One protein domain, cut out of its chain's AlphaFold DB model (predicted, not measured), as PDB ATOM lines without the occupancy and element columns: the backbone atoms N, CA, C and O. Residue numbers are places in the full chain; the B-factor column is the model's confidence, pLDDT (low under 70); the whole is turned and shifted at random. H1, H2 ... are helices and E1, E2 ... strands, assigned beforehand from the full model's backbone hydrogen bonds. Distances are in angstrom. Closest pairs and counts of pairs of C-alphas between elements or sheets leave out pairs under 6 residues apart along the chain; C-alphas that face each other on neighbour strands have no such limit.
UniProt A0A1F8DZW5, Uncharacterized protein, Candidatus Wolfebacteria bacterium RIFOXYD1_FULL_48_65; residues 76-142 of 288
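Overview. This is residues 76 to 142 of the 288 residues of an uncharacterized protein of Candidatus Wolfebacteria bacterium RIFOXYD1_FULL_48_65 (UniProt A0A1F8DZW5). A strongly twisted sheet of four strands, E1 E4 E5 E6, curls like part of a barrel, and a separate two-stranded hairpin, E2 and E3, stands across from it with E2 near E5. The short helix H1 packs on E2, and the turn of the hairpin at Ala 91 and the turn between E4 and E5 at Arg 114 reach to opposite ends of the longest axis. The printed part has 67 residues, with six named strands and one named helix in the order E1 E2 E3 E4 E5 H1 E6; both sheets are antiparallel, and the class is mostly strand. It is compact, with a radius of gyration of the C-alphas of 11.1 A and spans of 34 by 23 by 16 A.

Along the chain. Begin with the larger sheet and find C-alpha 104 at (-20.460, -18.890, 41.212), where E4 starts; it runs over residues 104 to 109, 16.0 A. E5, residues 115 to 121, is the longest strand at 17.1 A. The edge strands are E1, residues 76 to 78, which starts at C-alpha 76 at (-24.411, -15.709, 37.266), and E6, residues 139 to 141, which ends at C-alpha 141 at (-23.517, -5.559, 44.771). In the other sheet look for E2, residues 83 to 88, 15.6 A, and E3, residues 94 to 99, 14.6 A. H1 is residues 130 to 133.

Arrangement. In the larger sheet, look first at the hairpin of E4 and E5, antiparallel at 135 degrees, where N 117 and O 108 are 2.7 A apart, within hydrogen-bond range. E1 and E4 are neighbours, antiparallel at 118 degrees, with N 77 and O 105 within hydrogen-bond range at 2.9 A. E5 and E6 are neighbours, antiparallel at 124 degrees, with N 116 and O 140 within hydrogen-bond range at 2.8 A. The closest C-alphas of E1 and E6 are those of Leu 77 and Ile 140, 7.8 A apart. Turn next to the hairpin of E2 and E3, antiparallel at 155 degrees, where N 85 and O 97 are 2.8 A apart. E2 and E5 are near each other, with 7 pairs of C-alphas within 10 A, while E3 and E5 are apart. The closest C-alphas of E2 and H1 are those of Val 86 and Asn 130, 5.3 A apart. H1 is not on the larger sheet; it is too short for any O i to N i+4 pair, and its one O i to N i+3 pair is within range.

Size, cuts and confidence. The two C-alphas farthest apart are those of Ala 91 and Arg 114, at 34.6 A. The printed part has no cut. The link from E5 to H1, 8 residues, is short, and the others are tight. The mean pLDDT of the printed part is 87.3, and no printed residue is under 70.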
ATOM      1  N   VAL A  76     -25.493 -15.023  36.571       89.88
ATOM      2  CA  VAL A  76     -24.411 -15.709  37.266       89.88
ATOM      3  C   VAL A  76     -23.476 -14.644  37.805       89.88
ATOM      4  O   VAL A  76     -22.878 -13.907  37.025       89.88
ATOM      5  N   LEU A  77     -23.353 -14.586  39.124       89.69
ATOM      6  CA  LEU A  77     -22.435 -13.696  39.823       89.69
ATOM      7  C   LEU A  77     -21.409 -14.519  40.597       89.69
ATOM      8  O   LEU A  77     -21.626 -15.694  40.902       89.69
ATOM      9  N   ILE A  78     -20.271 -13.899  40.889       88.62
ATOM     10  CA  ILE A  78     -19.197 -14.495  41.682       88.62
ATOM     11  C   ILE A  78     -19.241 -13.855  43.064       88.62
ATOM     12  O   ILE A  78     -19.318 -12.632  43.177       88.62
ATOM     13  N   LEU A  79     -19.194 -14.674  44.110       88.06
ATOM     14  CA  LEU A  79     -19.127 -14.169  45.477       88.06
ATOM     15  C   LEU A  79     -17.774 -13.505  45.738       88.06
ATOM     16  O   LEU A  79     -16.730 -14.123  45.529       88.06
ATOM     17  N   ALA A  80     -17.800 -12.261  46.213       85.69
ATOM     18  CA  ALA A  80     -16.595 -11.538  46.614       85.69
ATOM     19  C   ALA A  80     -16.008 -12.081  47.929       85.69
ATOM     20  O   ALA A  80     -14.791 -12.171  48.066       85.69
ATOM     21  N   ASP A  81     -16.879 -12.506  48.845       85.75
ATOM     22  CA  ASP A  81     -16.537 -13.008  50.175       85.75
ATOM     23  C   ASP A  81     -17.182 -14.373  50.437       85.75
ATOM     24  O   ASP A  81     -18.110 -14.796  49.741       85.75
ATOM     25  N   ASP A  82     -16.707 -15.070  51.471       89.44
ATOM     26  CA  ASP A  82     -17.380 -16.275  51.948       89.44
ATOM     27  C   ASP A  82     -18.791 -15.936  52.444       89.44
ATOM     28  O   ASP A  82     -18.990 -14.969  53.183       89.44
ATOM     29  N   ALA A  83     -19.758 -16.793  52.127       89.69
ATOM     30  CA  ALA A  83     -21.151 -16.597  52.515       89.69
ATOM     31  C   ALA A  83     -21.679 -17.789  53.318       89.69
ATOM     32  O   ALA A  83     -21.421 -18.944  52.979       89.69
ATOM     33  N   TYR A  84     -22.442 -17.519  54.378       91.44
ATOM     34  CA  TYR A  84     -23.177 -18.560  55.094       91.44
ATOM     35  C   TYR A  84     -24.472 -18.877  54.352       91.44
ATOM     36  O   TYR A  84     -25.259 -17.977  54.042       91.44
ATOM     37  N   VAL A  85     -24.704 -20.157  54.070       91.88
ATOM     38  CA  VAL A  85     -25.863 -20.605  53.303       91.88
ATOM     39  C   VAL A  85     -26.566 -21.769  53.976       91.88
ATOM     40  O   VAL A  85     -25.945 -22.682  54.524       91.88
ATOM     41  N   VAL A  86     -27.886 -21.752  53.854       90.00
ATOM     42  CA  VAL A  86     -28.753 -22.905  54.053       90.00
ATOM     43  C   VAL A  86     -29.120 -23.420  52.675       90.00
ATOM     44  O   VAL A  86     -29.605 -22.665  51.837       90.00
ATOM     45  N   THR A  87     -28.881 -24.696  52.411       91.12
ATOM     46  CA  THR A  87     -29.123 -25.291  51.098       91.12
ATOM     47  C   THR A  87     -29.806 -26.644  51.212       91.12
ATOM     48  O   THR A  87     -29.760 -27.289  52.259       91.12
ATOM     49  N   ARG A  88     -30.455 -27.073  50.131       87.62
ATOM     50  CA  ARG A  88     -31.124 -28.371  50.029       87.62
ATOM     51  C   ARG A  88     -30.506 -29.178  48.900       87.62
ATOM     52  O   ARG A  88     -30.410 -28.684  47.781       87.62
ATOM     53  N   ASP A  89     -30.105 -30.409  49.189       85.19
ATOM     54  CA  ASP A  89     -29.608 -31.324  48.162       85.19
ATOM     55  C   ASP A  89     -30.749 -32.018  47.391       85.19
ATOM     56  O   ASP A  89     -31.937 -31.834  47.672       85.19
ATOM     57  N   ARG A  90     -30.389 -32.856  46.413       80.88
ATOM     58  CA  ARG A  90     -31.349 -33.611  45.591       80.88
ATOM     59  C   ARG A  90     -32.180 -34.611  46.400       80.88
ATOM     60  O   ARG A  90     -33.305 -34.915  46.012       80.88
ATOM     61  N   ALA A  91     -31.640 -35.111  47.511       82.69
ATOM     62  CA  ALA A  91     -32.343 -36.004  48.426       82.69
ATOM     63  C   ALA A  91     -33.299 -35.247  49.368       82.69
ATOM     64  O   ALA A  91     -33.993 -35.866  50.172       82.69
ATOM     65  N   GLY A  92     -33.353 -33.913  49.278       83.75
ATOM     66  CA  GLY A  92     -34.167 -33.065  50.141       83.75
ATOM     67  C   GLY A  92     -33.523 -32.760  51.493       83.75
ATOM     68  O   GLY A  92     -34.156 -32.112  52.330       83.75
ATOM     69  N   LYS A  93     -32.274 -33.179  51.722       87.12
ATOM     70  CA  LYS A  93     -31.555 -32.928  52.970       87.12
ATOM     71  C   LYS A  93     -31.127 -31.467  53.036       87.12
ATOM     72  O   LYS A  93     -30.466 -30.953  52.134       87.12
ATOM     73  N   ILE A  94     -31.473 -30.820  54.145       89.25
ATOM     74  CA  ILE A  94     -31.023 -29.466  54.458       89.25
ATOM     75  C   ILE A  94     -29.614 -29.529  55.041       89.25
ATOM     76  O   ILE A  94     -29.334 -30.332  55.933       89.25
ATOM     77  N   SER A  95     -28.726 -28.690  54.523       87.88
ATOM     78  CA  SER A  95     -27.371 -28.507  55.031       87.88
ATOM     79  C   SER A  95     -27.093 -27.026  55.230       87.88
ATOM     80  O   SER A  95     -27.499 -26.201  54.415       87.88
ATOM     81  N   GLU A  96     -26.371 -26.709  56.297       89.31
ATOM     82  CA  GLU A  96     -25.975 -25.346  56.631       89.31
ATOM     83  C   GLU A  96     -24.461 -25.256  56.785       89.31
ATOM     84  O   GLU A  96     -23.820 -26.165  57.341       89.31
ATOM     85  N   GLY A  97     -23.887 -24.173  56.275       89.62
ATOM     86  CA  GLY A  97     -22.461 -23.913  56.367       89.62
ATOM     87  C   GLY A  97     -22.012 -22.809  55.425       89.62
ATOM     88  O   GLY A  97     -22.815 -22.125  54.798       89.62
ATOM     89  N   TRP A  98     -20.702 -22.639  55.332       91.25
ATOM     90  CA  TRP A  98     -20.084 -21.597  54.525       91.25
ATOM     91  C   TRP A  98     -19.784 -22.084  53.111       91.25
ATOM     92  O   TRP A  98     -19.345 -23.217  52.906       91.25
ATOM     93  N   ILE A  99     -19.967 -21.207  52.136       90.56
ATOM     94  CA  ILE A  99     -19.446 -21.358  50.777       90.56
ATOM     95  C   ILE A  99     -18.334 -20.331  50.581       90.56
ATOM     96  O   ILE A  99     -18.341 -19.282  51.225       90.56
ATOM     97  N   LYS A 100     -17.341 -20.670  49.764       89.12
ATOM     98  CA  LYS A 100     -16.127 -19.862  49.628       89.12
ATOM     99  C   LYS A 100     -16.350 -18.650  48.727       89.12
ATOM    100  O   LYS A 100     -17.128 -18.725  47.772       89.12
ATOM    101  N   ALA A 101     -15.593 -17.587  48.976       88.31
ATOM    102  CA  ALA A 101     -15.355 -16.541  47.990       88.31
ATOM    103  C   ALA A 101     -14.894 -17.158  46.654       88.31
ATOM    104  O   ALA A 101     -14.194 -18.177  46.625       88.31
ATOM    105  N   GLY A 102     -15.301 -16.555  45.540       85.06
ATOM    106  CA  GLY A 102     -15.054 -17.076  44.195       85.06
ATOM    107  C   GLY A 102     -16.071 -18.120  43.712       85.06
ATOM    108  O   GLY A 102     -16.039 -18.491  42.536       85.06
ATOM    109  N   GLU A 103     -16.990 -18.585  44.564       88.25
ATOM    110  CA  GLU A 103     -18.060 -19.489  44.133       88.25
ATOM    111  C   GLU A 103     -19.044 -18.751  43.212       88.25
ATOM    112  O   GLU A 103     -19.431 -17.604  43.461       88.25
ATOM    113  N   GLN A 104     -19.454 -19.418  42.129       90.06
ATOM    114  CA  GLN A 104     -20.460 -18.890  41.212       90.06
ATOM    115  C   GLN A 104     -21.854 -19.213  41.735       90.06
ATOM    116  O   GLN A 104     -22.182 -20.370  42.011       90.06
ATOM    117  N   VAL A 105     -22.701 -18.196  41.796       90.94
ATOM    118  CA  VAL A 105     -24.091 -18.319  42.220       90.94
ATOM    119  C   VAL A 105     -25.018 -17.750  41.163       90.94
ATOM    120  O   VAL A 105     -24.695 -16.805  40.446       90.94
ATOM    121  N   PHE A 106     -26.186 -18.356  41.075       91.56
ATOM    122  CA  PHE A 106     -27.322 -17.798  40.379       91.56
ATOM    123  C   PHE A 106     -27.973 -16.754  41.277       91.56
ATOM    124  O   PHE A 106     -28.258 -17.047  42.441       91.56
ATOM    125  N   ALA A 107     -28.208 -15.560  40.749       91.69
ATOM    126  CA  ALA A 107     -28.760 -14.442  41.493       91.69
ATOM    127  C   ALA A 107     -29.882 -13.743  40.720       91.69
ATOM    128  O   ALA A 107     -29.863 -13.707  39.491       91.69
ATOM    129  N   VAL A 108     -30.844 -13.178  41.442       91.31
ATOM    130  CA  VAL A 108     -31.975 -12.398  40.903       91.31
ATOM    131  C   VAL A 108     -31.945 -10.977  41.468       91.31
ATOM    132  O   VAL A 108     -31.308 -10.777  42.501       91.31
ATOM    133  N   PRO A 109     -32.600  -9.982  40.846       89.75
ATOM    134  CA  PRO A 109     -32.680  -8.641  41.415       89.75
ATOM    135  C   PRO A 109     -33.239  -8.679  42.841       89.75
ATOM    136  O   PRO A 109     -34.264  -9.321  43.094       89.75
ATOM    137  N   ALA A 110     -32.552  -8.024  43.775       86.81
ATOM    138  CA  ALA A 110     -33.041  -7.866  45.137       86.81
ATOM    139  C   ALA A 110     -34.104  -6.756  45.204       86.81
ATOM    140  O   ALA A 110     -34.389  -6.069  44.226       86.81
ATOM    141  N   SER A 111     -34.688  -6.559  46.390       81.31
ATOM    142  CA  SER A 111     -35.627  -5.456  46.633       81.31
ATOM    143  C   SER A 111     -34.979  -4.076  46.455       81.31
ATOM    144  O   SER A 111     -35.657  -3.136  46.054       81.31
ATOM    145  N   ASP A 112     -33.677  -3.950  46.734       80.88
ATOM    146  CA  ASP A 112     -32.887  -2.771  46.366       80.88
ATOM    147  C   ASP A 112     -32.270  -3.012  44.974       80.88
ATOM    148  O   ASP A 112     -31.533  -3.990  44.810       80.88
ATOM    149  N   PRO A 113     -32.526  -2.136  43.982       80.38
ATOM    150  CA  PRO A 113     -32.083  -2.322  42.597       80.38
ATOM    151  C   PRO A 113     -30.558  -2.333  42.426       80.38
ATOM    152  O   PRO A 113     -30.061  -2.725  41.373       80.38
ATOM    153  N   ARG A 114     -29.799  -1.910  43.443       82.06
ATOM    154  CA  ARG A 114     -28.329  -1.951  43.437       82.06
ATOM    155  C   ARG A 114     -27.766  -3.332  43.769       82.06
ATOM    156  O   ARG A 114     -26.566  -3.557  43.601       82.06
ATOM    157  N   TYR A 115     -28.602  -4.236  44.272       86.50
ATOM    158  CA  TYR A 115     -28.177  -5.536  44.769       86.50
ATOM    159  C   TYR A 115     -28.877  -6.675  44.039       86.50
ATOM    160  O   TYR A 115     -30.015  -6.584  43.582       86.50
ATOM    161  N   TRP A 116     -28.174  -7.794  43.990       88.75
ATOM    162  CA  TRP A 116     -28.657  -9.071  43.503       88.75
ATOM    163  C   TRP A 116     -28.694 -10.056  44.661       88.75
ATOM    164  O   TRP A 116     -27.769 -10.119  45.461       88.75
ATOM    165  N   GLU A 117     -29.750 -10.843  44.759       90.31
ATOM    166  CA  GLU A 117     -29.882 -11.887  45.760       90.31
ATOM    167  C   GLU A 117     -29.498 -13.243  45.180       90.31
ATOM    168  O   GLU A 117     -30.072 -13.676  44.180       90.31
ATOM    169  N   ALA A 118     -28.564 -13.943  45.825       92.00
ATOM    170  CA  ALA A 118     -28.203 -15.300  45.432       92.00
ATOM    171  C   ALA A 118     -29.322 -16.300  45.778       92.00
ATOM    172  O   ALA A 118     -29.756 -16.398  46.925       92.00
ATOM    173  N   ILE A 119     -29.741 -17.089  44.788       92.75
ATOM    174  CA  ILE A 119     -30.855 -18.045  44.883       92.75
ATOM    175  C   ILE A 119     -30.432 -19.505  44.723       92.75
ATOM    176  O   ILE A 119     -31.156 -20.400  45.158       92.75
ATOM    177  N   ALA A 120     -29.285 -19.778  44.100       91.12
ATOM    178  CA  ALA A 120     -28.761 -21.132  43.940       91.12
ATOM    179  C   ALA A 120     -27.250 -21.121  43.691       91.12
ATOM    180  O   ALA A 120     -26.699 -20.149  43.177       91.12
ATOM    181  N   ILE A 121     -26.575 -22.220  44.019       90.62
ATOM    182  CA  ILE A 121     -25.140 -22.382  43.763       90.62
ATOM    183  C   ILE A 121     -24.955 -22.992  42.375       90.62
ATOM    184  O   ILE A 121     -25.503 -24.057  42.099       90.62
ATOM    185  N   LYS A 122     -24.184 -22.353  41.490       88.06
ATOM    186  CA  LYS A 122     -24.098 -22.769  40.082       88.06
ATOM    187  C   LYS A 122     -23.464 -24.142  39.905       88.06
ATOM    188  O   LYS A 122     -23.944 -24.925  39.096       88.06
ATOM    189  N   ARG A 123     -22.405 -24.441  40.666       84.81
ATOM    190  CA  ARG A 123     -21.664 -25.703  40.535       84.81
ATOM    191  C   ARG A 123     -22.546 -26.930  40.755       84.81
ATOM    192  O   ARG A 123     -22.321 -27.926  40.095       84.81
ATOM    193  N   CYS A 124     -23.516 -26.868  41.665       83.19
ATOM    194  CA  CYS A 124     -24.360 -28.014  42.008       83.19
ATOM    195  C   CYS A 124     -25.850 -27.800  41.722       83.19
ATOM    196  O   CYS A 124     -26.621 -28.743  41.838       83.19
ATOM    197  N   GLY A 125     -26.293 -26.591  41.388       84.81
ATOM    198  CA  GLY A 125     -27.708 -26.258  41.215       84.81
ATOM    199  C   GLY A 125     -28.526 -26.250  42.510       84.81
ATOM    200  O   GLY A 125     -29.745 -26.081  42.451       84.81
ATOM    201  N   ASN A 126     -27.903 -26.432  43.680       88.88
ATOM    202  CA  ASN A 126     -28.645 -26.484  44.935       88.88
ATOM    203  C   ASN A 126     -29.229 -25.098  45.262       88.88
ATOM    204  O   ASN A 126     -28.495 -24.102  45.208       88.88
ATOM    205  N   PRO A 127     -30.515 -25.012  45.647       90.50
ATOM    206  CA  PRO A 127     -31.130 -23.753  46.031       90.50
ATOM    207  C   PRO A 127     -30.544 -23.225  47.343       90.50
ATOM    208  O   PRO A 127     -30.182 -23.994  48.239       90.50
ATOM    209  N   ILE A 128     -30.501 -21.904  47.461       91.06
ATOM    210  CA  ILE A 128     -30.169 -21.176  48.684       91.06
ATOM    211  C   ILE A 128     -31.489 -20.822  49.370       91.06
ATOM    212  O   ILE A 128     -32.369 -20.200  48.779       91.06
ATOM    213  N   LEU A 129     -31.649 -21.262  50.614       89.94
ATOM    214  CA  LEU A 129     -32.902 -21.213  51.367       89.94
ATOM    215  C   LEU A 129     -32.842 -20.250  52.558       89.94
ATOM    216  O   LEU A 129     -33.701 -20.322  53.431       89.94
ATOM    217  N   ASN A 130     -31.861 -19.345  52.607       88.75
ATOM    218  CA  ASN A 130     -31.604 -18.480  53.764       88.75
ATOM    219  C   ASN A 130     -32.873 -17.789  54.292       88.75
ATOM    220  O   ASN A 130     -33.204 -17.941  55.469       88.75
ATOM    221  N   ARG A 131     -33.655 -17.148  53.409       83.62
ATOM    222  CA  ARG A 131     -34.924 -16.491  53.776       83.62
ATOM    223  C   ARG A 131     -35.924 -17.432  54.452       83.62
ATOM    224  O   ARG A 131     -36.583 -17.042  55.407       83.62
ATOM    225  N   LEU A 132     -36.033 -18.668  53.965       84.69
ATOM    226  CA  LEU A 132     -36.973 -19.665  54.489       84.69
ATOM    227  C   LEU A 132     -36.529 -20.245  55.838       84.69
ATOM    228  O   LEU A 132     -37.329 -20.881  56.518       84.69
ATOM    229  N   HIS A 133     -35.270 -20.026  56.219       83.62
ATOM    230  CA  HIS A 133     -34.656 -20.565  57.430       83.62
ATOM    231  C   HIS A 133     -34.200 -19.470  58.410       83.62
ATOM    232  O   HIS A 133     -33.435 -19.751  59.326       83.62
ATOM    233  N   GLY A 134     -34.664 -18.224  58.241       79.50
ATOM    234  CA  GLY A 134     -34.340 -17.114  59.150       79.50
ATOM    235  C   GLY A 134     -32.882 -16.647  59.089       79.50
ATOM    236  O   GLY A 134     -32.414 -15.961  59.994       79.50
ATOM    237  N   VAL A 135     -32.161 -17.015  58.031       83.06
ATOM    238  CA  VAL A 135     -30.785 -16.587  57.769       83.06
ATOM    239  C   VAL A 135     -30.813 -15.398  56.811       83.06
ATOM    240  O   VAL A 135     -31.648 -15.336  55.907       83.06
ATOM    241  N   ALA A 136     -29.894 -14.447  56.995       82.94
ATOM    242  CA  ALA A 136     -29.794 -13.278  56.129       82.94
ATOM    243  C   ALA A 136     -29.618 -13.686  54.648       82.94
ATOM    244  O   ALA A 136     -28.849 -14.612  54.355       82.94
ATOM    245  N   PRO A 137     -30.321 -13.029  53.705       86.38
ATOM    246  CA  PRO A 137     -30.117 -13.265  52.283       86.38
ATOM    247  C   PRO A 137     -28.700 -12.854  51.873       86.38
ATOM    248  O   PRO A 137     -28.083 -11.980  52.483       86.38
ATOM    249  N   ILE A 138     -28.186 -13.481  50.820       90.38
ATOM    250  CA  ILE A 138     -26.869 -13.149  50.279       90.38
ATOM    251  C   ILE A 138     -27.075 -12.075  49.222       90.38
ATOM    252  O   ILE A 138     -27.540 -12.374  48.121       90.38
ATOM    253  N   TRP A 139     -26.760 -10.832  49.572       89.75
ATOM    254  CA  TRP A 139     -26.820  -9.703  48.653       89.75
ATOM    255  C   TRP A 139     -25.456  -9.442  48.028       89.75
ATOM    256  O   TRP A 139     -24.443  -9.351  48.715       89.75
ATOM    257  N   ILE A 140     -25.452  -9.319  46.710       88.06
ATOM    258  CA  ILE A 140     -24.276  -9.110  45.879       88.06
ATOM    259  C   ILE A 140     -24.456  -7.761  45.203       88.06
ATOM    260  O   ILE A 140     -25.423  -7.548  44.474       88.06
ATOM    261  N   PHE A 141     -23.539  -6.839  45.464       82.25
ATOM    262  CA  PHE A 141     -23.517  -5.559  44.771       82.25
ATOM    263  C   PHE A 141     -23.000  -5.762  43.344       82.25
ATOM    264  O   PHE A 141     -21.917  -6.318  43.153       82.25
ATOM    265  N   ASP A 142     -23.765  -5.307  42.351       70.38
ATOM    266  CA  ASP A 142     -23.323  -5.291  40.956       70.38
ATOM    267  C   ASP A 142     -22.991  -3.844  40.556       70.38
ATOM    268  O   ASP A 142     -23.906  -3.047  40.330       70.38
TER     269      ASP A 142